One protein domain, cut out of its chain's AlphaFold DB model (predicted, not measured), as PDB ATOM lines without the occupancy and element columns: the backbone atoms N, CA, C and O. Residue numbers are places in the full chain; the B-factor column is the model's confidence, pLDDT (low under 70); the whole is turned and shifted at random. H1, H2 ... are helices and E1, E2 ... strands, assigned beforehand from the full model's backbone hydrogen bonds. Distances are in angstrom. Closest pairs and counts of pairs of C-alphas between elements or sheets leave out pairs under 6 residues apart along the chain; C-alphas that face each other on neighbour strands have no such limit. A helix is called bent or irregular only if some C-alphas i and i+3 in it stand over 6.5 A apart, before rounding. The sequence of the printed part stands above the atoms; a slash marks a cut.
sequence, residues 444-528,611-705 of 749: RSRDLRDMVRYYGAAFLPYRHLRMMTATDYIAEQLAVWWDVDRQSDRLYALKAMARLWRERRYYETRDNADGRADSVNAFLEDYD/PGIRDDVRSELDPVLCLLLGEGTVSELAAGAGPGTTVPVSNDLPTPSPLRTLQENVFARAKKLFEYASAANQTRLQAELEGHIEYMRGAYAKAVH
ATOM      1  N   ARG A 444     -18.993  27.628  27.607       90.88
ATOM      2  CA  ARG A 444     -19.351  26.422  28.364       90.88
ATOM      3  C   ARG A 444     -18.923  25.122  27.681       90.88
ATOM      4  O   ARG A 444     -18.544  24.160  28.341       90.88
ATOM      5  N   SER A 445     -18.984  25.076  26.352       88.56
ATOM      6  CA  SER A 445     -18.702  23.866  25.560       88.56
ATOM      7  C   SER A 445     -17.227  23.696  25.189       88.56
ATOM      8  O   SER A 445     -16.860  22.675  24.604       88.56
ATOM      9  N   ARG A 446     -16.386  24.699  25.472       88.44
ATOM     10  CA  ARG A 446     -14.979  24.713  25.064       88.44
ATOM     11  C   ARG A 446     -14.113  23.902  26.015       88.44
ATOM     12  O   ARG A 446     -14.287  23.965  27.230       88.44
ATOM     13  N   ASP A 447     -13.160  23.180  25.445       88.75
ATOM     14  CA  ASP A 447     -12.229  22.342  26.196       88.75
ATOM     15  C   ASP A 447     -10.831  22.979  26.315       88.75
ATOM     16  O   ASP A 447     -10.594  24.106  25.868       88.75
ATOM     17  N   LEU A 448      -9.886  22.283  26.949       88.62
ATOM     18  CA  LEU A 448      -8.525  22.780  27.145       88.62
ATOM     19  C   LEU A 448      -7.822  23.162  25.832       88.62
ATOM     20  O   LEU A 448      -7.113  24.169  25.786       88.62
ATOM     21  N   ARG A 449      -8.018  22.387  24.757       87.19
ATOM     22  CA  ARG A 449      -7.356  22.630  23.467       87.19
ATOM     23  C   ARG A 449      -7.907  23.885  22.808       87.19
ATOM     24  O   ARG A 449      -7.127  24.679  22.281       87.19
ATOM     25  N   ASP A 450      -9.219  24.095  22.901       86.19
ATOM     26  CA  ASP A 450      -9.870  25.324  22.442       86.19
ATOM     27  C   ASP A 450      -9.282  26.556  23.168       86.19
ATOM     28  O   ASP A 450      -8.994  27.580  22.546       86.19
ATOM     29  N   MET A 451      -9.036  26.449  24.480       86.50
ATOM     30  CA  MET A 451      -8.464  27.535  25.294       86.50
ATOM     31  C   MET A 451      -7.010  27.852  24.963       86.50
ATOM     32  O   MET A 451      -6.654  29.027  24.878       86.50
ATOM     33  N   VAL A 452      -6.177  26.832  24.746       85.75
ATOM     34  CA  VAL A 452      -4.775  27.018  24.337       85.75
ATOM     35  C   VAL A 452      -4.687  27.695  22.978       85.75
ATOM     36  O   VAL A 452      -3.846  28.568  22.787       85.75
ATOM     37  N   ARG A 453      -5.561  27.331  22.034       82.88
ATOM     38  CA  ARG A 453      -5.613  27.995  20.726       82.88
ATOM     39  C   ARG A 453      -5.996  29.463  20.868       82.88
ATOM     40  O   ARG A 453      -5.367  30.312  20.247       82.88
ATOM     41  N   TYR A 454      -6.990  29.751  21.707       78.31
ATOM     42  CA  TYR A 454      -7.510  31.104  21.860       78.31
ATOM     43  C   TYR A 454      -6.533  32.042  22.589       78.31
ATOM     44  O   TYR A 454      -6.185  33.092  22.058       78.31
ATOM     45  N   TYR A 455      -6.044  31.650  23.767       77.75
ATOM     46  CA  TYR A 455      -5.213  32.512  24.619       77.75
ATOM     47  C   TYR A 455      -3.705  32.231  24.531       77.75
ATOM     48  O   TYR A 455      -2.902  32.984  25.077       77.75
ATOM     49  N   GLY A 456      -3.300  31.162  23.843       80.25
ATOM     50  CA  GLY A 456      -1.918  30.682  23.812       80.25
ATOM     51  C   GLY A 456      -1.569  29.753  24.981       80.25
ATOM     52  O   GLY A 456      -2.273  29.668  25.987       80.25
ATOM     53  N   ALA A 457      -0.436  29.054  24.863       81.56
ATOM     54  CA  ALA A 457       0.021  28.082  25.863       81.56
ATOM     55  C   ALA A 457       0.290  28.705  27.248       81.56
ATOM     56  O   ALA A 457       0.088  28.046  28.267       81.56
ATOM     57  N   ALA A 458       0.659  29.990  27.302       78.06
ATOM     58  CA  ALA A 458       0.874  30.730  28.548       78.06
ATOM     59  C   ALA A 458      -0.394  30.865  29.418       78.06
ATOM     60  O   ALA A 458      -0.300  31.171  30.604       78.06
ATOM     61  N   PHE A 459      -1.581  30.601  28.863       81.38
ATOM     62  CA  PHE A 459      -2.840  30.602  29.609       81.38
ATOM     63  C   PHE A 459      -3.051  29.339  30.460       81.38
ATOM     64  O   PHE A 459      -3.833  29.363  31.413       81.38
ATOM     65  N   LEU A 460      -2.355  28.236  30.148       83.38
ATOM     66  CA  LEU A 460      -2.529  26.950  30.830       83.38
ATOM     67  C   LEU A 460      -2.349  27.046  32.355       83.38
ATOM     68  O   LEU A 460      -3.261  26.617  33.071       83.38
ATOM     69  N   PRO A 461      -1.260  27.643  32.886       85.25
ATOM     70  CA  PRO A 461      -1.068  27.734  34.332       85.25
ATOM     71  C   PRO A 461      -2.168  28.554  35.015       85.25
ATOM     72  O   PRO A 461      -2.688  28.145  36.053       85.25
ATOM     73  N   TYR A 462      -2.585  29.672  34.405       84.75
ATOM     74  CA  TYR A 462      -3.670  30.506  34.930       84.75
ATOM     75  C   TYR A 462      -4.991  29.733  35.010       84.75
ATOM     76  O   TYR A 462      -5.678  29.781  36.030       84.75
ATOM     77  N   ARG A 463      -5.337  28.976  33.962       88.12
ATOM     78  CA  ARG A 463      -6.556  28.158  33.948       88.12
ATOM     79  C   ARG A 463      -6.530  27.074  35.025       88.12
ATOM     80  O   ARG A 463      -7.532  26.900  35.716       88.12
ATOM     81  N   HIS A 464      -5.411  26.366  35.189       88.69
ATOM     82  CA  HIS A 464      -5.279  25.350  36.239       88.69
ATOM     83  C   HIS A 464      -5.423  25.959  37.637       88.69
ATOM     84  O   HIS A 464      -6.183  25.433  38.450       88.69
ATOM     85  N   LEU A 465      -4.785  27.107  37.887       89.44
ATOM     86  CA  LEU A 465      -4.925  27.834  39.148       89.44
ATOM     87  C   LEU A 465      -6.379  28.248  39.405       89.44
ATOM     88  O   LEU A 465      -6.888  28.083  40.515       89.44
ATOM     89  N   ARG A 466      -7.063  28.754  38.372       89.75
ATOM     90  CA  ARG A 466      -8.475  29.149  38.425       89.75
ATOM     91  C   ARG A 466      -9.374  27.962  38.796       89.75
ATOM     92  O   ARG A 466     -10.166  28.071  39.727       89.75
ATOM     93  N   MET A 467      -9.195  26.817  38.136       93.88
ATOM     94  CA  MET A 467      -9.925  25.578  38.432       93.88
ATOM     95  C   MET A 467      -9.683  25.086  39.865       93.88
ATOM     96  O   MET A 467     -10.642  24.755  40.565       93.88
ATOM     97  N   MET A 468      -8.424  25.044  40.309       92.12
ATOM     98  CA  MET A 468      -8.075  24.623  41.671       92.12
ATOM     99  C   MET A 468      -8.686  25.563  42.712       92.12
ATOM    100  O   MET A 468      -9.341  25.097  43.633       92.12
ATOM    101  N   THR A 469      -8.589  26.879  42.506       92.31
ATOM    102  CA  THR A 469      -9.137  27.880  43.436       92.31
ATOM    103  C   THR A 469     -10.661  27.790  43.556       92.31
ATOM    104  O   THR A 469     -11.194  27.919  44.655       92.31
ATOM    105  N   ALA A 470     -11.376  27.554  42.449       95.06
ATOM    106  CA  ALA A 470     -12.828  27.362  42.480       95.06
ATOM    107  C   ALA A 470     -13.222  26.078  43.234       95.06
ATOM    108  O   ALA A 470     -14.181  26.072  43.995       95.06
ATOM    109  N   THR A 471     -12.442  25.007  43.069       96.25
ATOM    110  CA  THR A 471     -12.672  23.722  43.755       96.25
ATOM    111  C   THR A 471     -12.406  23.828  45.254       96.25
ATOM    112  O   THR A 471     -13.212  23.378  46.063       96.25
ATOM    113  N   ASP A 472     -11.298  24.466  45.625       94.00
ATOM    114  CA  ASP A 472     -10.930  24.704  47.018       94.00
ATOM    115  C   ASP A 472     -11.966  25.571  47.726       94.00
ATOM    116  O   ASP A 472     -12.320  25.293  48.867       94.00
ATOM    117  N   TYR A 473     -12.499  26.583  47.036       93.38
ATOM    118  CA  TYR A 473     -13.537  27.435  47.598       93.38
ATOM    119  C   TYR A 473     -14.831  26.664  47.898       93.38
ATOM    120  O   TYR A 473     -15.420  26.879  48.952       93.38
ATOM    121  N   ILE A 474     -15.239  25.728  47.031       95.69
ATOM    122  CA  ILE A 474     -16.373  24.828  47.312       95.69
ATOM    123  C   ILE A 474     -16.112  24.027  48.593       95.69
ATOM    124  O   ILE A 474     -16.966  23.980  49.475       95.69
ATOM    125  N   ALA A 475     -14.924  23.430  48.727       95.00
ATOM    126  CA  ALA A 475     -14.563  22.661  49.915       95.00
ATOM    127  C   ALA A 475     -14.527  23.525  51.187       95.00
ATOM    128  O   ALA A 475     -14.976  23.082  52.237       95.00
ATOM    129  N   GLU A 476     -14.045  24.766  51.104       91.62
ATOM    130  CA  GLU A 476     -14.057  25.716  52.222       91.62
ATOM    131  C   GLU A 476     -15.482  26.084  52.657       91.62
ATOM    132  O   GLU A 476     -15.734  26.194  53.855       91.62
ATOM    133  N   GLN A 477     -16.418  26.255  51.716       90.94
ATOM    134  CA  GLN A 477     -17.831  26.490  52.040       90.94
ATOM    135  C   GLN A 477     -18.473  25.256  52.688       90.94
ATOM    136  O   GLN A 477     -19.140  25.380  53.713       90.94
ATOM    137  N   LEU A 478     -18.213  24.062  52.145       92.88
ATOM    138  CA  LEU A 478     -18.658  22.805  52.754       92.88
ATOM    139  C   LEU A 478     -18.089  22.632  54.166       92.88
ATOM    140  O   LEU A 478     -18.816  22.205  55.052       92.88
ATOM    141  N   ALA A 479     -16.828  23.006  54.399       90.12
ATOM    142  CA  ALA A 479     -16.207  22.917  55.718       90.12
ATOM    143  C   ALA A 479     -16.957  23.761  56.757       90.12
ATOM    144  O   ALA A 479     -17.219  23.279  57.852       90.12
ATOM    145  N   VAL A 480     -17.358  24.987  56.398       84.88
ATOM    146  CA  VAL A 480     -18.169  25.848  57.276       84.88
ATOM    147  C   VAL A 480     -19.515  25.199  57.586       84.88
ATOM    148  O   VAL A 480     -19.923  25.131  58.740       84.88
ATOM    149  N   TRP A 481     -20.206  24.704  56.561       87.31
ATOM    150  CA  TRP A 481     -21.514  24.064  56.703       87.31
ATOM    151  C   TRP A 481     -21.468  22.785  57.536       87.31
ATOM    152  O   TRP A 481     -22.381  22.495  58.304       87.31
ATOM    153  N   TRP A 482     -20.399  22.015  57.398       88.56
ATOM    154  CA  TRP A 482     -20.250  20.718  58.042       88.56
ATOM    155  C   TRP A 482     -19.466  20.768  59.353       88.56
ATOM    156  O   TRP A 482     -19.181  19.718  59.920       88.56
ATOM    157  N   ASP A 483     -19.167  21.970  59.855       81.44
ATOM    158  CA  ASP A 483     -18.439  22.196  61.110       81.44
ATOM    159  C   ASP A 483     -17.037  21.551  61.126       81.44
ATOM    160  O   ASP A 483     -16.563  21.015  62.126       81.44
ATOM    161  N   VAL A 484     -16.356  21.587  59.978       84.19
ATOM    162  CA  VAL A 484     -14.968  21.141  59.829       84.19
ATOM    163  C   VAL A 484     -14.042  22.342  60.021       84.19
ATOM    164  O   VAL A 484     -14.130  23.324  59.279       84.19
ATOM    165  N   ASP A 485     -13.108  22.257  60.976       75.62
ATOM    166  CA  ASP A 485     -12.126  23.325  61.215       75.62
ATOM    167  C   ASP A 485     -11.291  23.575  59.944       75.62
ATOM    168  O   ASP A 485     -10.504  22.726  59.513       75.62
ATOM    169  N   ARG A 486     -11.448  24.773  59.363       81.06
ATOM    170  CA  ARG A 486     -10.758  25.230  58.144       81.06
ATOM    171  C   ARG A 486      -9.243  25.355  58.309       81.06
ATOM    172  O   ARG A 486      -8.540  25.477  57.311       81.06
ATOM    173  N   GLN A 487      -8.745  25.372  59.540       70.44
ATOM    174  CA  GLN A 487      -7.317  25.386  59.846       70.44
ATOM    175  C   GLN A 487      -6.759  23.985  60.120       70.44
ATOM    176  O   GLN A 487      -5.553  23.846  60.295       70.44
ATOM    177  N   SER A 488      -7.607  22.952  60.147       76.12
ATOM    178  CA  SER A 488      -7.180  21.568  60.351       76.12
ATOM    179  C   SER A 488      -6.922  20.838  59.033       76.12
ATOM    180  O   SER A 488      -7.485  21.173  57.985       76.12
ATOM    181  N   ASP A 489      -6.148  19.754  59.095       82.19
ATOM    182  CA  ASP A 489      -5.858  18.931  57.915       82.19
ATOM    183  C   ASP A 489      -7.086  18.224  57.333       82.19
ATOM    184  O   ASP A 489      -7.077  17.817  56.168       82.19
ATOM    185  N   ARG A 490      -8.189  18.152  58.089       85.62
ATOM    186  CA  ARG A 490      -9.489  17.670  57.598       85.62
ATOM    187  C   ARG A 490      -9.960  18.446  56.369       85.62
ATOM    188  O   ARG A 490     -10.602  17.868  55.490       85.62
ATOM    189  N   LEU A 491      -9.581  19.722  56.249       88.75
ATOM    190  CA  LEU A 491      -9.871  20.516  55.059       88.75
ATOM    191  C   LEU A 491      -9.201  19.937  53.801       88.75
ATOM    192  O   LEU A 491      -9.798  19.992  52.729       88.75
ATOM    193  N   TYR A 492      -8.006  19.338  53.891       88.06
ATOM    194  CA  TYR A 492      -7.367  18.695  52.734       88.06
ATOM    195  C   TYR A 492      -8.139  17.462  52.259       88.06
ATOM    196  O   TYR A 492      -8.271  17.258  51.051       88.06
ATOM    197  N   ALA A 493      -8.683  16.671  53.186       90.88
ATOM    198  CA  ALA A 493      -9.554  15.545  52.857       90.88
ATOM    199  C   ALA A 493     -10.834  16.020  52.154       90.88
ATOM    200  O   ALA A 493     -11.187  15.499  51.094       90.88
ATOM    201  N   LEU A 494     -11.458  17.090  52.653       93.25
ATOM    202  CA  LEU A 494     -12.639  17.670  52.018       93.25
ATOM    203  C   LEU A 494     -12.329  18.283  50.638       93.25
ATOM    204  O   LEU A 494     -13.083  18.081  49.684       93.25
ATOM    205  N   LYS A 495     -11.177  18.953  50.482       94.56
ATOM    206  CA  LYS A 495     -10.668  19.434  49.182       94.56
ATOM    207  C   LYS A 495     -10.453  18.287  48.196       94.56
ATOM    208  O   LYS A 495     -10.797  18.418  47.020       94.56
ATOM    209  N   ALA A 496      -9.938  17.147  48.655       94.25
ATOM    210  CA  ALA A 496      -9.779  15.958  47.823       94.25
ATOM    211  C   ALA A 496     -11.131  15.384  47.361       94.25
ATOM    212  O   ALA A 496     -11.261  15.028  46.188       94.25
ATOM    213  N   MET A 497     -12.145  15.355  48.235       94.94
ATOM    214  CA  MET A 497     -13.507  14.934  47.880       94.94
ATOM    215  C   MET A 497     -14.140  15.870  46.839       94.94
ATOM    216  O   MET A 497     -14.623  15.401  45.807       94.94
ATOM    217  N   ALA A 498     -14.061  17.191  47.041       95.75
ATOM    218  CA  ALA A 498     -14.561  18.180  46.080       95.75
ATOM    219  C   ALA A 498     -13.834  18.088  44.724       95.75
ATOM    220  O   ALA A 498     -14.453  18.153  43.659       95.75
ATOM    221  N   ARG A 499     -12.511  17.871  44.740       95.38
ATOM    222  CA  ARG A 499     -11.719  17.630  43.527       95.38
ATOM    223  C   ARG A 499     -12.188  16.385  42.781       95.38
ATOM    224  O   ARG A 499     -12.315  16.431  41.558       95.38
ATOM    225  N   LEU A 500     -12.430  15.289  43.495       93.56
ATOM    226  CA  LEU A 500     -12.854  14.026  42.900       93.56
ATOM    227  C   LEU A 500     -14.240  14.136  42.260       93.56
ATOM    228  O   LEU A 500     -14.419  13.696  41.124       93.56
ATOM    229  N   TRP A 501     -15.181  14.784  42.950       93.75
ATOM    230  CA  TRP A 501     -16.494  15.125  42.399       93.75
ATOM    231  C   TRP A 501     -16.358  15.887  41.069       93.75
ATOM    232  O   TRP A 501     -16.923  15.476  40.052       93.75
ATOM    233  N   ARG A 502     -15.528  16.940  41.035       94.88
ATOM    234  CA  ARG A 502     -15.295  17.738  39.821       94.88
ATOM    235  C   ARG A 502     -14.711  16.897  38.686       94.88
ATOM    236  O   ARG A 502     -15.221  16.950  37.571       94.88
ATOM    237  N   GLU A 503     -13.641  16.140  38.946       92.12
ATOM    238  CA  GLU A 503     -12.966  15.331  37.916       92.12
ATOM    239  C   GLU A 503     -13.880  14.248  37.324       92.12
ATOM    240  O   GLU A 503     -13.730  13.889  36.155       92.12
ATOM    241  N   ARG A 504     -14.869  13.770  38.088       89.38
ATOM    242  CA  ARG A 504     -15.895  12.835  37.608       89.38
ATOM    243  C   ARG A 504     -17.017  13.494  36.823       89.38
ATOM    244  O   ARG A 504     -17.563  12.854  35.931       89.38
ATOM    245  N   ARG A 505     -17.377  14.738  37.137       91.25
ATOM    246  CA  ARG A 505     -18.513  15.420  36.499       91.25
ATOM    247  C   ARG A 505     -18.130  16.194  35.238       91.25
ATOM    248  O   ARG A 505     -18.976  16.334  34.351       91.25
ATOM    249  N   TYR A 506     -16.882  16.663  35.159       94.31
ATOM    250  CA  TYR A 506     -16.406  17.575  34.120       94.31
ATOM    251  C   TYR A 506     -15.168  17.043  33.392       94.31
ATOM    252  O   TYR A 506     -14.238  16.537  34.021       94.31
ATOM    253  N   TYR A 507     -15.140  17.168  32.063       93.75
ATOM    254  CA  TYR A 507     -13.999  16.749  31.242       93.75
ATOM    255  C   TYR A 507     -13.046  17.909  30.918       93.75
ATOM    256  O   TYR A 507     -13.459  19.054  30.720       93.75
ATOM    257  N   GLU A 508     -11.749  17.604  30.824       90.19
ATOM    258  CA  GLU A 508     -10.704  18.567  30.436       90.19
ATOM    259  C   GLU A 508     -10.560  18.700  28.916       90.19
ATOM    260  O   GLU A 508     -10.386  19.797  28.385       90.19
ATOM    261  N   THR A 509     -10.645  17.574  28.207       89.88
ATOM    262  CA  THR A 509     -10.597  17.492  26.742       89.88
ATOM    263  C   THR A 509     -11.709  16.578  26.264       89.88
ATOM    264  O   THR A 509     -12.039  15.616  26.958       89.88
ATOM    265  N   ARG A 510     -12.289  16.868  25.095       87.25
ATOM    266  CA  ARG A 510     -13.378  16.041  24.547       87.25
ATOM    267  C   ARG A 510     -12.946  14.592  24.290       87.25
ATOM    268  O   ARG A 510     -13.756  13.690  24.462       87.25
ATOM    269  N   ASP A 511     -11.676  14.373  23.948       85.38
ATOM    270  CA  ASP A 511     -11.105  13.034  23.730       85.38
ATOM    271  C   ASP A 511     -11.167  12.163  24.994       85.38
ATOM    272  O   ASP A 511     -11.375  10.960  24.902       85.38
ATOM    273  N   ASN A 512     -11.054  12.787  26.171       83.94
ATOM    274  CA  ASN A 512     -11.159  12.131  27.471       83.94
ATOM    275  C   ASN A 512     -12.512  12.439  28.125       83.94
ATOM    276  O   ASN A 512     -12.581  12.638  29.334       83.94
ATOM    277  N   ALA A 513     -13.593  12.591  27.353       83.06
ATOM    278  CA  ALA A 513     -14.896  12.879  27.945       83.06
ATOM    279  C   ALA A 513     -15.398  11.708  28.805       83.06
ATOM    280  O   ALA A 513     -15.989  11.950  29.850       83.06
ATOM    281  N   ASP A 514     -15.125  10.454  28.429       82.06
ATOM    282  CA  ASP A 514     -15.482   9.244  29.194       82.06
ATOM    283  C   ASP A 514     -16.932   9.257  29.731       82.06
ATOM    284  O   ASP A 514     -17.189   8.958  30.894       82.06
ATOM    285  N   GLY A 515     -17.894   9.688  28.902       78.94
ATOM    286  CA  GLY A 515     -19.314   9.790  29.276       78.94
ATOM    287  C   GLY A 515     -19.719  11.063  30.037       78.94
ATOM    288  O   GLY A 515     -20.898  11.241  30.338       78.94
ATOM    289  N   ARG A 516     -18.789  11.982  30.321       86.38
ATOM    290  CA  ARG A 516     -19.072  13.288  30.945       86.38
ATOM    291  C   ARG A 516     -19.680  14.260  29.936       86.38
ATOM    292  O   ARG A 516     -19.126  14.471  28.859       86.38
ATOM    293  N   ALA A 517     -20.789  14.897  30.309       82.75
ATOM    294  CA  ALA A 517     -21.510  15.824  29.432       82.75
ATOM    295  C   ALA A 517     -20.925  17.249  29.411       82.75
ATOM    296  O   ALA A 517     -20.983  17.929  28.386       82.75
ATOM    297  N   ASP A 518     -20.347  17.706  30.524       92.62
ATOM    298  CA  ASP A 518     -19.951  19.103  30.721       92.62
ATOM    299  C   ASP A 518     -18.424  19.273  30.745       92.62
ATOM    300  O   ASP A 518     -17.694  18.427  31.263       92.62
ATOM    301  N   SER A 519     -17.925  20.390  30.212       94.00
ATOM    302  CA  SER A 519     -16.493  20.711  30.228       94.00
ATOM    303  C   SER A 519     -16.075  21.357  31.554       94.00
ATOM    304  O   SER A 519     -16.892  21.925  32.275       94.00
ATOM    305  N   VAL A 520     -14.778  21.399  31.857       94.12
ATOM    306  CA  VAL A 520     -14.270  22.203  32.988       94.12
ATOM    307  C   VAL A 520     -14.590  23.701  32.839       94.12
ATOM    308  O   VAL A 520     -14.715  24.403  33.841       94.12
ATOM    309  N   ASN A 521     -14.790  24.220  31.624       92.56
ATOM    310  CA  ASN A 521     -15.247  25.602  31.456       92.56
ATOM    311  C   ASN A 521     -16.693  25.789  31.932       92.56
ATOM    312  O   ASN A 521     -17.005  26.851  32.462       92.56
ATOM    313  N   ALA A 522     -17.540  24.765  31.795       93.69
ATOM    314  CA  ALA A 522     -18.880  24.751  32.369       93.69
ATOM    315  C   ALA A 522     -18.835  24.800  33.898       93.69
ATOM    316  O   ALA A 522     -19.521  25.612  34.506       93.69
ATOM    317  N   PHE A 523     -17.943  24.017  34.509       95.44
ATOM    318  CA  PHE A 523     -17.666  24.106  35.942       95.44
ATOM    319  C   PHE A 523     -17.234  25.520  36.365       95.44
ATOM    320  O   PHE A 523     -17.747  26.064  37.336       95.44
ATOM    321  N   LEU A 524     -16.310  26.148  35.633       94.12
ATOM    322  CA  LEU A 524     -15.863  27.508  35.950       94.12
ATOM    323  C   LEU A 524     -16.975  28.555  35.795       94.12
ATOM    324  O   LEU A 524     -16.971  29.546  36.517       94.12
ATOM    325  N   GLU A 525     -17.894  28.363  34.854       91.00
ATOM    326  CA  GLU A 525     -19.066  29.226  34.673       91.00
ATOM    327  C   GLU A 525     -20.067  29.064  35.827       91.00
ATOM    328  O   GLU A 525     -20.576  30.053  36.344       91.00
ATOM    329  N   ASP A 526     -20.266  27.827  36.285       92.50
ATOM    330  CA  ASP A 526     -21.220  27.474  37.340       92.50
ATOM    331  C   ASP A 526     -20.726  27.839  38.756       92.50
ATOM    332  O   ASP A 526     -21.532  28.196  39.616       92.50
ATOM    333  N   TYR A 527     -19.414  27.745  39.017       94.44
ATOM    334  CA  TYR A 527     -18.869  27.759  40.385       94.44
ATOM    335  C   TYR A 527     -17.800  28.815  40.679       94.44
ATOM    336  O   TYR A 527     -17.542  29.100  41.850       94.44
ATOM    337  N   ASP A 528     -17.158  29.428  39.677       93.69
ATOM    338  CA  ASP A 528     -16.097  30.415  39.933       93.69
ATOM    339  C   ASP A 528     -16.660  31.814  40.225       93.69
ATOM    340  O   ASP A 528     -16.381  32.801  39.538       93.69
ATOM    341  N   PRO A 611     -27.743  25.026  54.403       85.88
ATOM    342  CA  PRO A 611     -29.005  24.344  54.094       85.88
ATOM    343  C   PRO A 611     -29.400  23.250  55.107       85.88
ATOM    344  O   PRO A 611     -30.487  22.690  54.984       85.88
ATOM    345  N   GLY A 612     -28.561  22.967  56.111       84.75
ATOM    346  CA  GLY A 612     -28.708  21.842  57.036       84.75
ATOM    347  C   GLY A 612     -27.840  20.651  56.623       84.75
ATOM    348  O   GLY A 612     -27.353  20.593  55.503       84.75
ATOM    349  N   ILE A 613     -27.596  19.718  57.543       84.50
ATOM    350  CA  ILE A 613     -26.980  18.413  57.259       84.50
ATOM    351  C   ILE A 613     -27.714  17.381  58.098       84.50
ATOM    352  O   ILE A 613     -28.060  17.656  59.249       84.50
ATOM    353  N   ARG A 614     -27.944  16.198  57.543       82.31
ATOM    354  CA  ARG A 614     -28.521  15.096  58.314       82.31
ATOM    355  C   ARG A 614     -27.557  14.600  59.398       82.31
ATOM    356  O   ARG A 614     -26.365  14.421  59.139       82.31
ATOM    357  N   ASP A 615     -28.082  14.308  60.588       79.00
ATOM    358  CA  ASP A 615     -27.282  13.857  61.738       79.00
ATOM    359  C   ASP A 615     -26.532  12.544  61.473       79.00
ATOM    360  O   ASP A 615     -25.401  12.366  61.922       79.00
ATOM    361  N   ASP A 616     -27.133  11.643  60.694       78.00
ATOM    362  CA  ASP A 616     -26.513  10.373  60.317       78.00
ATOM    363  C   ASP A 616     -25.351  10.542  59.329       78.00
ATOM    364  O   ASP A 616     -24.426   9.742  59.324       78.00
ATOM    365  N   VAL A 617     -25.363  11.600  58.513       83.06
ATOM    366  CA  VAL A 617     -24.233  11.957  57.644       83.06
ATOM    367  C   VAL A 617     -23.138  12.657  58.450       83.06
ATOM    368  O   VAL A 617     -21.950  12.422  58.227       83.06
ATOM    369  N   ARG A 618     -23.525  13.496  59.420       82.88
ATOM    370  CA  ARG A 618     -22.588  14.196  60.309       82.88
ATOM    371  C   ARG A 618     -21.728  13.220  61.117       82.88
ATOM    372  O   ARG A 618     -20.533  13.461  61.256       82.88
ATOM    373  N   SER A 619     -22.303  12.123  61.611       82.50
ATOM    374  CA  SER A 619     -21.560  11.118  62.385       82.50
ATOM    375  C   SER A 619     -20.555  10.314  61.548       82.50
ATOM    376  O   SER A 619     -19.543   9.869  62.087       82.50
ATOM    377  N   GLU A 620     -20.782  10.160  60.239       86.81
ATOM    378  CA  GLU A 620     -19.852   9.485  59.320       86.81
ATOM    379  C   GLU A 620     -18.726  10.393  58.810       86.81
ATOM    380  O   GLU A 620     -17.682   9.900  58.376       86.81
ATOM    381  N   LEU A 621     -18.916  11.714  58.857       89.75
ATOM    382  CA  LEU A 621     -17.994  12.672  58.254       89.75
ATOM    383  C   LEU A 621     -16.590  12.595  58.862       89.75
ATOM    384  O   LEU A 621     -15.621  12.403  58.129       89.75
ATOM    385  N   ASP A 622     -16.465  12.740  60.183       86.31
ATOM    386  CA  ASP A 622     -15.153  12.779  60.844       86.31
ATOM    387  C   ASP A 622     -14.346  11.479  60.642       86.31
ATOM    388  O   ASP A 622     -13.200  11.568  60.185       86.31
ATOM    389  N   PRO A 623     -14.931  10.273  60.828       89.62
ATOM    390  CA  PRO A 623     -14.252   9.016  60.514       89.62
ATOM    391  C   PRO A 623     -13.751   8.927  59.067       89.62
ATOM    392  O   PRO A 623     -12.636   8.457  58.828       89.62
ATOM    393  N   VAL A 624     -14.542   9.395  58.093       90.94
ATOM    394  CA  VAL A 624     -14.138   9.399  56.679       90.94
ATOM    395  C   VAL A 624     -12.976  10.360  56.444       90.94
ATOM    396  O   VAL A 624     -12.011   9.992  55.772       90.94
ATOM    397  N   LEU A 625     -13.024  11.572  57.000       90.69
ATOM    398  CA  LEU A 625     -11.937  12.542  56.850       90.69
ATOM    399  C   LEU A 625     -10.635  12.017  57.476       90.69
ATOM    400  O   LEU A 625      -9.586  12.104  56.835       90.69
ATOM    401  N   CYS A 626     -10.697  11.394  58.657       87.06
ATOM    402  CA  CYS A 626      -9.556  10.718  59.281       87.06
ATOM    403  C   CYS A 626      -8.998   9.596  58.391       87.06
ATOM    404  O   CYS A 626      -7.793   9.565  58.120       87.06
ATOM    405  N   LEU A 627      -9.860   8.735  57.839       88.50
ATOM    406  CA  LEU A 627      -9.441   7.636  56.962       88.50
ATOM    407  C   LEU A 627      -8.655   8.138  55.741       88.50
ATOM    408  O   LEU A 627      -7.618   7.573  55.361       88.50
ATOM    409  N   LEU A 628      -9.129   9.229  55.132       88.94
ATOM    410  CA  LEU A 628      -8.473   9.875  53.994       88.94
ATOM    411  C   LEU A 628      -7.110  10.473  54.361       88.94
ATOM    412  O   LEU A 628      -6.217  10.503  53.511       88.94
ATOM    413  N   LEU A 629      -6.927  10.886  55.614       84.62
ATOM    414  CA  LEU A 629      -5.667  11.405  56.149       84.62
ATOM    415  C   LEU A 629      -4.678  10.317  56.591       84.62
ATOM    416  O   LEU A 629      -3.521  10.630  56.868       84.62
ATOM    417  N   GLY A 630      -5.080   9.043  56.614       81.19
ATOM    418  CA  GLY A 630      -4.221   7.974  57.137       81.19
ATOM    419  C   GLY A 630      -4.504   7.572  58.574       81.19
ATOM    420  O   GLY A 630      -3.711   6.825  59.138       81.19
ATOM    421  N   GLU A 631      -5.603   8.044  59.151       78.62
ATOM    422  CA  GLU A 631      -5.964   7.847  60.550       78.62
ATOM    423  C   GLU A 631      -7.229   7.000  60.682       78.62
ATOM    424  O   GLU A 631      -8.171   7.133  59.906       78.62
ATOM    425  N   GLY A 632      -7.273   6.144  61.703       78.44
ATOM    426  CA  GLY A 632      -8.444   5.318  61.988       78.44
ATOM    427  C   GLY A 632      -8.766   4.276  60.911       78.44
ATOM    428  O   GLY A 632      -7.999   4.024  59.980       78.44
ATOM    429  N   THR A 633      -9.916   3.627  61.076       79.88
ATOM    430  CA  THR A 633     -10.417   2.587  60.172       79.88
ATOM    431  C   THR A 633     -11.921   2.736  60.020       79.88
ATOM    432  O   THR A 633     -12.627   2.887  61.016       79.88
ATOM    433  N   VAL A 634     -12.413   2.627  58.790       82.06
ATOM    434  CA  VAL A 634     -13.844   2.548  58.480       82.06
ATOM    435  C   VAL A 634     -14.062   1.242  57.734       82.06
ATOM    436  O   VAL A 634     -13.381   0.994  56.745       82.06
ATOM    437  N   SER A 635     -14.956   0.394  58.242       81.31
ATOM    438  CA  SER A 635     -15.254  -0.917  57.640       81.31
ATOM    439  C   SER A 635     -16.424  -0.849  56.660       81.31
ATOM    440  O   SER A 635     -16.428  -1.542  55.647       81.31
ATOM    441  N   GLU A 636     -17.406   0.011  56.937       84.69
ATOM    442  CA  GLU A 636     -18.621   0.170  56.139       84.69
ATOM    443  C   GLU A 636     -19.081   1.635  56.152       84.69
ATOM    444  O   GLU A 636     -18.897   2.334  57.148       84.69
ATOM    445  N   LEU A 637     -19.676   2.090  55.049       84.69
ATOM    446  CA  LEU A 637     -20.307   3.410  54.908       84.69
ATOM    447  C   LEU A 637     -21.792   3.251  54.597       84.69
ATOM    448  O   LEU A 637     -22.151   2.355  53.837       84.69
ATOM    449  N   ALA A 638     -22.670   4.123  55.088       82.94
ATOM    450  CA  ALA A 638     -24.079   4.029  54.732       82.94
ATOM    451  C   ALA A 638     -24.327   4.372  53.248       82.94
ATOM    452  O   ALA A 638     -23.957   5.433  52.730       82.94
ATOM    453  N   ALA A 639     -25.020   3.473  52.550       82.62
ATOM    454  CA  ALA A 639     -25.425   3.664  51.165       82.62
ATOM    455  C   ALA A 639     -26.670   4.567  51.062       82.62
ATOM    456  O   ALA A 639     -27.518   4.629  51.961       82.62
ATOM    457  N   GLY A 640     -26.795   5.268  49.934       71.56
ATOM    458  CA  GLY A 640     -27.916   6.163  49.630       71.56
ATOM    459  C   GLY A 640     -29.227   5.451  49.272       71.56
ATOM    460  O   GLY A 640     -30.272   6.092  49.259       71.56
ATOM    461  N   ALA A 641     -29.197   4.136  49.021       66.12
ATOM    462  CA  ALA A 641     -30.319   3.351  48.491       66.12
ATOM    463  C   ALA A 641     -31.425   2.981  49.512       66.12
ATOM    464  O   ALA A 641     -32.371   2.281  49.154       66.12
ATOM    465  N   GLY A 642     -31.338   3.446  50.764       63.47
ATOM    466  CA  GLY A 642     -32.361   3.243  51.799       63.47
ATOM    467  C   GLY A 642     -31.784   3.015  53.205       63.47
ATOM    468  O   GLY A 642     -30.562   3.000  53.386       63.47
ATOM    469  N   PRO A 643     -32.629   2.879  54.244       62.00
ATOM    470  CA  PRO A 643     -32.203   2.507  55.598       62.00
ATOM    471  C   PRO A 643     -31.548   1.115  55.625       62.00
ATOM    472  O   PRO A 643     -32.145   0.156  55.152       62.00
ATOM    473  N   GLY A 644     -30.344   0.992  56.195       67.44
ATOM    474  CA  GLY A 644     -29.691  -0.303  56.461       67.44
ATOM    475  C   GLY A 644     -28.808  -0.885  55.348       67.44
ATOM    476  O   GLY A 644     -28.193  -1.921  55.563       67.44
ATOM    477  N   THR A 645     -28.700  -0.245  54.181       77.38
ATOM    478  CA  THR A 645     -27.745  -0.643  53.128       77.38
ATOM    479  C   THR A 645     -26.379   0.003  53.353       77.38
ATOM    480  O   THR A 645     -26.329   1.211  53.594       77.38
ATOM    481  N   THR A 646     -25.288  -0.756  53.223       82.50
ATOM    482  CA  THR A 646     -23.913  -0.267  53.416       82.50
ATOM    483  C   THR A 646     -23.010  -0.531  52.206       82.50
ATOM    484  O   THR A 646     -23.273  -1.399  51.376       82.50
ATOM    485  N   VAL A 647     -21.953   0.270  52.088       83.06
ATOM    486  CA  VAL A 647     -20.849   0.136  51.137       83.06
ATOM    487  C   VAL A 647     -19.643  -0.394  51.914       83.06
ATOM    488  O   VAL A 647     -19.155   0.314  52.799       83.06
ATOM    489  N   PRO A 648     -19.136  -1.600  51.608       82.62
ATOM    490  CA  PRO A 648     -17.965  -2.138  52.286       82.62
ATOM    491  C   PRO A 648     -16.705  -1.358  51.890       82.62
ATOM    492  O   PRO A 648     -16.471  -1.084  50.711       82.62
ATOM    493  N   VAL A 649     -15.875  -1.030  52.878       82.69
ATOM    494  CA  VAL A 649     -14.576  -0.375  52.688       82.69
ATOM    495  C   VAL A 649     -13.477  -1.378  53.020       82.69
ATOM    496  O   VAL A 649     -13.387  -1.894  54.130       82.69
ATOM    497  N   SER A 650     -12.646  -1.677  52.026       79.19
ATOM    498  CA  SER A 650     -11.537  -2.619  52.169       79.19
ATOM    499  C   SER A 650     -10.280  -1.929  52.715       79.19
ATOM    500  O   SER A 650     -10.060  -0.733  52.513       79.19
ATOM    501  N   ASN A 651      -9.415  -2.700  53.380       71.06
ATOM    502  CA  ASN A 651      -8.163  -2.224  53.980       71.06
ATOM    503  C   ASN A 651      -7.028  -1.971  52.957       71.06
ATOM    504  O   ASN A 651      -5.891  -1.741  53.358       71.06
ATOM    505  N   ASP A 652      -7.302  -1.995  51.647       82.94
ATOM    506  CA  ASP A 652      -6.322  -1.769  50.566       82.94
ATOM    507  C   ASP A 652      -6.215  -0.300  50.115       82.94
ATOM    508  O   ASP A 652      -5.794  -0.007  48.991       82.94
ATOM    509  N   LEU A 653      -6.573   0.654  50.981       84.12
ATOM    510  CA  LEU A 653      -6.347   2.072  50.706       84.12
ATOM    511  C   LEU A 653      -4.846   2.358  50.499       84.12
ATOM    512  O   LEU A 653      -4.016   1.864  51.265       84.12
ATOM    513  N   PRO A 654      -4.472   3.204  49.518       84.44
ATOM    514  CA  PRO A 654      -3.075   3.510  49.235       84.44
ATOM    515  C   PRO A 654      -2.296   3.968  50.477       84.44
ATOM    516  O   PRO A 654      -2.685   4.908  51.183       84.44
ATOM    517  N   THR A 655      -1.150   3.337  50.729       78.75
ATOM    518  CA  THR A 655      -0.193   3.802  51.738       78.75
ATOM    519  C   THR A 655       0.413   5.145  51.315       78.75
ATOM    520  O   THR A 655       0.736   5.304  50.132       78.75
ATOM    521  N   PRO A 656       0.583   6.114  52.237       75.81
ATOM    522  CA  PRO A 656       1.214   7.391  51.918       75.81
ATOM    523  C   PRO A 656       2.614   7.178  51.336       75.81
ATOM    524  O   PRO A 656       3.420   6.438  51.896       75.81
ATOM    525  N   SER A 657       2.898   7.815  50.200       79.94
ATOM    526  CA  SER A 657       4.214   7.777  49.567       79.94
ATOM    527  C   SER A 657       4.979   9.063  49.879       79.94
ATOM    528  O   SER A 657       4.410  10.143  49.692       79.94
ATOM    529  N   PRO A 658       6.268   8.990  50.262       76.00
ATOM    530  CA  PRO A 658       7.104  10.179  50.432       76.00
ATOM    531  C   PRO A 658       7.425  10.877  49.098       76.00
ATOM    532  O   PRO A 658       7.901  12.006  49.095       76.00
ATOM    533  N   LEU A 659       7.157  10.229  47.957       82.06
ATOM    534  CA  LEU A 659       7.331  10.806  46.618       82.06
ATOM    535  C   LEU A 659       6.127  11.647  46.166       82.06
ATOM    536  O   LEU A 659       6.123  12.162  45.051       82.06
ATOM    537  N   ARG A 660       5.087  11.745  47.000       81.06
ATOM    538  CA  ARG A 660       3.860  12.498  46.736       81.06
ATOM    539  C   ARG A 660       3.692  13.592  47.772       81.06
ATOM    540  O   ARG A 660       4.017  13.417  48.945       81.06
ATOM    541  N   THR A 661       3.107  14.699  47.346       83.25
ATOM    542  CA  THR A 661       2.612  15.722  48.267       83.25
ATOM    543  C   THR A 661       1.497  15.153  49.153       83.25
ATOM    544  O   THR A 661       0.835  14.169  48.807       83.25
ATOM    545  N   LEU A 662       1.238  15.798  50.297       76.88
ATOM    546  CA  LEU A 662       0.122  15.434  51.178       76.88
ATOM    547  C   LEU A 662      -1.206  15.379  50.406       76.88
ATOM    548  O   LEU A 662      -1.941  14.399  50.498       76.88
ATOM    549  N   GLN A 663      -1.470  16.392  49.580       83.75
ATOM    550  CA  GLN A 663      -2.688  16.480  48.775       83.75
ATOM    551  C   GLN A 663      -2.836  15.302  47.806       83.75
ATOM    552  O   GLN A 663      -3.934  14.779  47.637       83.75
ATOM    553  N   GLU A 664      -1.746  14.850  47.187       87.44
ATOM    554  CA  GLU A 664      -1.764  13.705  46.270       87.44
ATOM    555  C   GLU A 664      -1.985  12.375  46.996       87.44
ATOM    556  O   GLU A 664      -2.693  11.508  46.480       87.44
ATOM    557  N   ASN A 665      -1.419  12.210  48.194       87.00
ATOM    558  CA  ASN A 665      -1.653  11.027  49.022       87.00
ATOM    559  C   ASN A 665      -3.122  10.931  49.458       87.00
ATOM    560  O   ASN A 665      -3.758   9.893  49.262       87.00
ATOM    561  N   VAL A 666      -3.679  12.031  49.970       89.62
ATOM    562  CA  VAL A 666      -5.089  12.121  50.378       89.62
ATOM    563  C   VAL A 666      -6.016  11.914  49.176       89.62
ATOM    564  O   VAL A 666      -6.980  11.154  49.250       89.62
ATOM    565  N   PHE A 667      -5.696  12.513  48.025       91.75
ATOM    566  CA  PHE A 667      -6.477  12.340  46.801       91.75
ATOM    567  C   PHE A 667      -6.473  10.895  46.285       91.75
ATOM    568  O   PHE A 667      -7.515  10.393  45.865       91.75
ATOM    569  N   ALA A 668      -5.338  10.189  46.353       90.19
ATOM    570  CA  ALA A 668      -5.268   8.780  45.966       90.19
ATOM    571  C   ALA A 668      -6.179   7.897  46.838       90.19
ATOM    572  O   ALA A 668      -6.853   7.006  46.319       90.19
ATOM    573  N   ARG A 669      -6.241   8.174  48.147       90.94
ATOM    574  CA  ARG A 669      -7.165   7.506  49.076       90.94
ATOM    575  C   ARG A 669      -8.618   7.839  48.776       90.94
ATOM    576  O   ARG A 669      -9.428   6.923  48.681       90.94
ATOM    577  N   ALA A 670      -8.932   9.114  48.548       92.00
ATOM    578  CA  ALA A 670     -10.283   9.554  48.203       92.00
ATOM    579  C   ALA A 670     -10.783   8.874  46.925       92.00
ATOM    580  O   ALA A 670     -11.901   8.365  46.888       92.00
ATOM    581  N   LYS A 671      -9.924   8.784  45.902       92.25
ATOM    582  CA  LYS A 671     -10.229   8.077  44.656       92.25
ATOM    583  C   LYS A 671     -10.572   6.606  44.905       92.25
ATOM    584  O   LYS A 671     -11.588   6.138  44.399       92.25
ATOM    585  N   LYS A 672      -9.763   5.897  45.698       89.94
ATOM    586  CA  LYS A 672      -9.986   4.477  46.004       89.94
ATOM    587  C   LYS A 672     -11.255   4.251  46.832       89.94
ATOM    588  O   LYS A 672     -12.050   3.383  46.491       89.94
ATOM    589  N   LEU A 673     -11.490   5.077  47.856       88.25
ATOM    590  CA  LEU A 673     -12.708   5.028  48.671       88.25
ATOM    591  C   LEU A 673     -13.969   5.162  47.804       88.25
ATOM    592  O   LEU A 673     -14.965   4.468  47.986       88.25
ATOM    593  N   PHE A 674     -13.894   6.036  46.811       85.94
ATOM    594  CA  PHE A 674     -14.980   6.289  45.883       85.94
ATOM    595  C   PHE A 674     -15.196   5.180  44.849       85.94
ATOM    596  O   PHE A 674     -16.319   4.972  44.391       85.94
ATOM    597  N   GLU A 675     -14.142   4.455  44.463       86.25
ATOM    598  CA  GLU A 675     -14.265   3.249  43.638       86.25
ATOM    599  C   GLU A 675     -15.124   2.192  44.347       86.25
ATOM    600  O   GLU A 675     -15.997   1.613  43.700       86.25
ATOM    601  N   TYR A 676     -14.983   2.024  45.671       82.56
ATOM    602  CA  TYR A 676     -15.861   1.134  46.446       82.56
ATOM    603  C   TYR A 676     -17.325   1.591  46.406       82.56
ATOM    604  O   TYR A 676     -18.209   0.793  46.108       82.56
ATOM    605  N   ALA A 677     -17.583   2.889  46.613       77.06
ATOM    606  CA  ALA A 677     -18.933   3.457  46.516       77.06
ATOM    607  C   ALA A 677     -19.543   3.280  45.117       77.06
ATOM    608  O   ALA A 677     -20.710   2.939  44.961       77.06
ATOM    609  N   SER A 678     -18.739   3.435  44.068       73.06
ATOM    610  CA  SER A 678     -19.213   3.278  42.686       73.06
ATOM    611  C   SER A 678     -19.612   1.835  42.363       73.06
ATOM    612  O   SER A 678     -20.501   1.621  41.544       73.06
ATOM    613  N   ALA A 679     -18.971   0.855  43.005       65.81
ATOM    614  CA  ALA A 679     -19.282  -0.562  42.847       65.81
ATOM    615  C   ALA A 679     -20.507  -1.018  43.671       65.81
ATOM    616  O   ALA A 679     -21.084  -2.055  43.354       65.81
ATOM    617  N   ALA A 680     -20.910  -0.260  44.702       60.25
ATOM    618  CA  ALA A 680     -21.900  -0.674  45.707       60.25
ATOM    619  C   ALA A 680     -23.044   0.343  45.966       60.25
ATOM    620  O   ALA A 680     -23.760   0.209  46.959       60.25
ATOM    621  N   ASN A 681     -23.267   1.294  45.046       69.12
ATOM    622  CA  ASN A 681     -24.154   2.475  45.133       69.12
ATOM    623  C   ASN A 681     -23.543   3.703  45.842       69.12
ATOM    624  O   ASN A 681     -22.770   3.593  46.789       69.12
ATOM    625  N   GLN A 682     -23.954   4.899  45.395       82.19
ATOM    626  CA  GLN A 682     -23.574   6.195  45.978       82.19
ATOM    627  C   GLN A 682     -23.811   6.219  47.497       82.19
ATOM    628  O   GLN A 682     -24.888   5.841  47.966       82.19
ATOM    629  N   THR A 683     -22.820   6.670  48.273       87.31
ATOM    630  CA  THR A 683     -22.954   6.803  49.736       87.31
ATOM    631  C   THR A 683     -23.838   7.993  50.100       87.31
ATOM    632  O   THR A 683     -23.980   8.941  49.322       87.31
ATOM    633  N   ARG A 684     -24.419   7.984  51.304       87.25
ATOM    634  CA  ARG A 684     -25.203   9.128  51.808       87.25
ATOM    635  C   ARG A 684     -24.357  10.386  51.910       87.25
ATOM    636  O   ARG A 684     -24.792  11.437  51.455       87.25
ATOM    637  N   LEU A 685     -23.134  10.257  52.425       89.25
ATOM    638  CA  LEU A 685     -22.177  11.357  52.497       89.25
ATOM    639  C   LEU A 685     -21.875  11.951  51.114       89.25
ATOM    640  O   LEU A 685     -21.821  13.169  50.966       89.25
ATOM    641  N   GLN A 686     -21.722  11.109  50.087       89.69
ATOM    642  CA  GLN A 686     -21.542  11.580  48.715       89.69
ATOM    643  C   GLN A 686     -22.794  12.298  48.191       89.69
ATOM    644  O   GLN A 686     -22.668  13.347  47.568       89.69
ATOM    645  N   ALA A 687     -23.991  11.748  48.414       89.62
ATOM    646  CA  ALA A 687     -25.242  12.381  47.994       89.62
ATOM    647  C   ALA A 687     -25.446  13.753  48.659       89.62
ATOM    648  O   ALA A 687     -25.812  14.712  47.982       89.62
ATOM    649  N   GLU A 688     -25.139  13.865  49.953       92.06
ATOM    650  CA  GLU A 688     -25.224  15.123  50.699       92.06
ATOM    651  C   GLU A 688     -24.199  16.151  50.189       92.06
ATOM    652  O   GLU A 688     -24.542  17.312  49.960       92.06
ATOM    653  N   LEU A 689     -22.952  15.718  49.935       93.62
ATOM    654  CA  LEU A 689     -21.909  16.553  49.328       93.62
ATOM    655  C   LEU A 689     -22.384  17.137  47.994       93.62
ATOM    656  O   LEU A 689     -22.315  18.345  47.776       93.62
ATOM    657  N   GLU A 690     -22.873  16.278  47.101       93.50
ATOM    658  CA  GLU A 690     -23.330  16.670  45.769       93.50
ATOM    659  C   GLU A 690     -24.559  17.585  45.830       93.50
ATOM    660  O   GLU A 690     -24.607  18.583  45.110       93.50
ATOM    661  N   GLY A 691     -25.510  17.307  46.728       94.38
ATOM    662  CA  GLY A 691     -26.689  18.147  46.949       94.38
ATOM    663  C   GLY A 691     -26.333  19.555  47.429       94.38
ATOM    664  O   GLY A 691     -26.875  20.542  46.927       94.38
ATOM    665  N   HIS A 692     -25.370  19.677  48.343       95.69
ATOM    666  CA  HIS A 692     -24.887  20.974  48.822       95.69
ATOM    667  C   HIS A 692     -24.123  21.753  47.750       95.69
ATOM    668  O   HIS A 692     -24.311  22.964  47.618       95.69
ATOM    669  N   ILE A 693     -23.304  21.077  46.942       96.12
ATOM    670  CA  ILE A 693     -22.634  21.711  45.800       96.12
ATOM    671  C   ILE A 693     -23.666  22.187  44.763       96.12
ATOM    672  O   ILE A 693     -23.546  23.283  44.217       96.12
ATOM    673  N   GLU A 694     -24.717  21.415  44.509       95.31
ATOM    674  CA  GLU A 694     -25.803  21.810  43.609       95.31
ATOM    675  C   GLU A 694     -26.601  23.011  44.147       95.31
ATOM    676  O   GLU A 694     -26.935  23.932  43.396       95.31
ATOM    677  N   TYR A 695     -26.827  23.072  45.463       95.31
ATOM    678  CA  TYR A 695     -27.412  24.241  46.119       95.31
ATOM    679  C   TYR A 695     -26.563  25.509  45.905       95.31
ATOM    680  O   TYR A 695     -27.113  26.556  45.545       95.31
ATOM    681  N   MET A 696     -25.226  25.413  46.018       94.94
ATOM    682  CA  MET A 696     -24.322  26.527  45.683       94.94
ATOM    683  C   MET A 696     -24.506  26.979  44.230       94.94
ATOM    684  O   MET A 696     -24.673  28.173  43.981       94.94
ATOM    685  N   ARG A 697     -24.548  26.037  43.273       94.50
ATOM    686  CA  ARG A 697     -24.755  26.339  41.845       94.50
ATOM    687  C   ARG A 697     -26.038  27.132  41.618       94.50
ATOM    688  O   ARG A 697     -26.024  28.149  40.927       94.50
ATOM    689  N   GLY A 698     -27.144  26.680  42.208       92.88
ATOM    690  CA  GLY A 698     -28.444  27.334  42.077       92.88
ATOM    691  C   GLY A 698     -28.447  28.767  42.614       92.88
ATOM    692  O   GLY A 698     -29.050  29.653  42.006       92.88
ATOM    693  N   ALA A 699     -27.753  29.018  43.725       90.75
ATOM    694  CA  ALA A 699     -27.613  30.360  44.277       90.75
ATOM    695  C   ALA A 699     -26.693  31.257  43.430       90.75
ATOM    696  O   ALA A 699     -27.052  32.399  43.139       90.75
ATOM    697  N   TYR A 700     -25.546  30.742  42.978       92.00
ATOM    698  CA  TYR A 700     -24.601  31.493  42.144       92.00
ATOM    699  C   TYR A 700     -25.216  31.873  40.798       92.00
ATOM    700  O   TYR A 700     -25.099  33.023  40.373       92.00
ATOM    701  N   ALA A 701     -25.951  30.955  40.165       87.69
ATOM    702  CA  ALA A 701     -26.646  31.217  38.911       87.69
ATOM    703  C   ALA A 701     -27.644  32.379  39.033       87.69
ATOM    704  O   ALA A 701     -27.700  33.223  38.144       87.69
ATOM    705  N   LYS A 702     -28.378  32.484  40.150       84.38
ATOM    706  CA  LYS A 702     -29.310  33.602  40.392       84.38
ATOM    707  C   LYS A 702     -28.595  34.950  40.522       84.38
ATOM    708  O   LYS A 702     -29.125  35.948  40.046       84.38
ATOM    709  N   ALA A 703     -27.410  34.978  41.137       82.25
ATOM    710  CA  ALA A 703     -26.624  36.204  41.293       82.25
ATOM    711  C   ALA A 703     -25.942  36.641  39.985       82.25
ATOM    712  O   ALA A 703     -25.882  37.830  39.680       82.25
ATOM    713  N   VAL A 704     -25.436  35.689  39.195       79.00
ATOM    714  CA  VAL A 704     -24.731  35.977  37.933       79.00
ATOM    715  C   VAL A 704     -25.711  36.207  36.770       79.00
ATOM    716  O   VAL A 704     -25.454  37.041  35.898       79.00
ATOM    717  N   HIS A 705     -26.850  35.511  36.770       74.00
ATOM    718  CA  HIS A 705     -27.877  35.536  35.725       74.00
ATOM    719  C   HIS A 705     -29.282  35.751  36.329       74.00
ATOM    720  O   HIS A 705     -30.089  34.819  36.377       74.00
TER     721      HIS A 705
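This is residues 444 to 528 and 611 to 705 of the 749 residues of the protein "Patatin-related protein" of Bradyrhizobium sp. YR681 (UniProt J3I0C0). Crossed helices gather round H3, which runs through the middle with H2 and H6 on opposite sides of it, H5 across its beginning, and H7 on a third side, crossing its direction at 75 degrees and close to it but not clearly touching. H4 fills the corner between H2 and H7; H1 sits at the far end of H2, and a small hairpin of E1 and E2 lies at the opposite end of the domain, by the end of H6. The printed part has 180 residues with seven named helices and two named strands, in the order H1 H2 H3 H4 H5 E1 E2 H6 H7; the class is mostly helix, and the sheet E1 - E2 is antiparallel. The whole is compact, with a radius of gyration of the C-alphas of 17.0 A and spans of 50 by 42 by 34 A.

H1, residues 448 to 455, begins at C-alpha 448 (-8.525, 22.780, 27.145) and is 10.6 A long. H2, residues 459 to 481, is the longest helix by residues, 33.5 A. H3 is residues 490 to 505, 23.1 A, and H4 residues 520 to 527, 10.3 A. H5, residues 615 to 629, is 22.5 A long and only just irregular: C-alphas 619 and 622 are 6.8 A apart. E1, residues 636 to 638, and E2, residues 646 to 648, follow. H6 is residues 662 to 680, 27.8 A. H7, residues 684 to 704, 30.2 A, ends at C-alpha 704 (-24.731, 35.977, 37.933).

H2 is the hub, touching four helices. With its residues 471 to 479 it touches H3 at a steep tilt of 59 degrees, opposite ways; the closest C-alphas, of Ala 475 and Lys 495, are 5.1 A apart. H2 touches H4 at Ala 470 and Tyr 527, 6.4 A, and only just touches H7, with 3 pairs of C-alphas within 8 A, the closest Ile 474 and Ile 693 at 7.2 A. H1 and H2 only just touch, with 3 such pairs, and only at the corner, at Val 452 and Phe 459, 6.7 A. H3 touches H6 at Ala 496 and Phe 667, 5.0 A, at a steep tilt of 55 degrees, the same way. H5 is about perpendicular to H3, at 83 degrees, and touches it at Ala 493 and Leu 625, 5.5 A. H7 touches H5 at Val 617 and Leu 685, 5.6 A, and H4 at Asp 526 and Arg 697, 5.8 A. H2 and H6 are apart. In the hairpin E1 and E2, N 637 and O 647 are within hydrogen-bond range at 2.9 A. Every O i to N i+4 pair is within hydrogen-bond range in H1, H2, H3, H4, H6 and H7; in H5, 8 of 11 are.

The two C-alphas farthest apart, of Gly 456 and Gly 644, are 52.9 A apart. Residues 529 to 610 are not printed; C-alphas 528 and 611 are 20.1 A apart across the cut. The links H3 to H4 and E2 to H6 are long. Confidence is under 70 at residues 641 to 644 and 679 to 681.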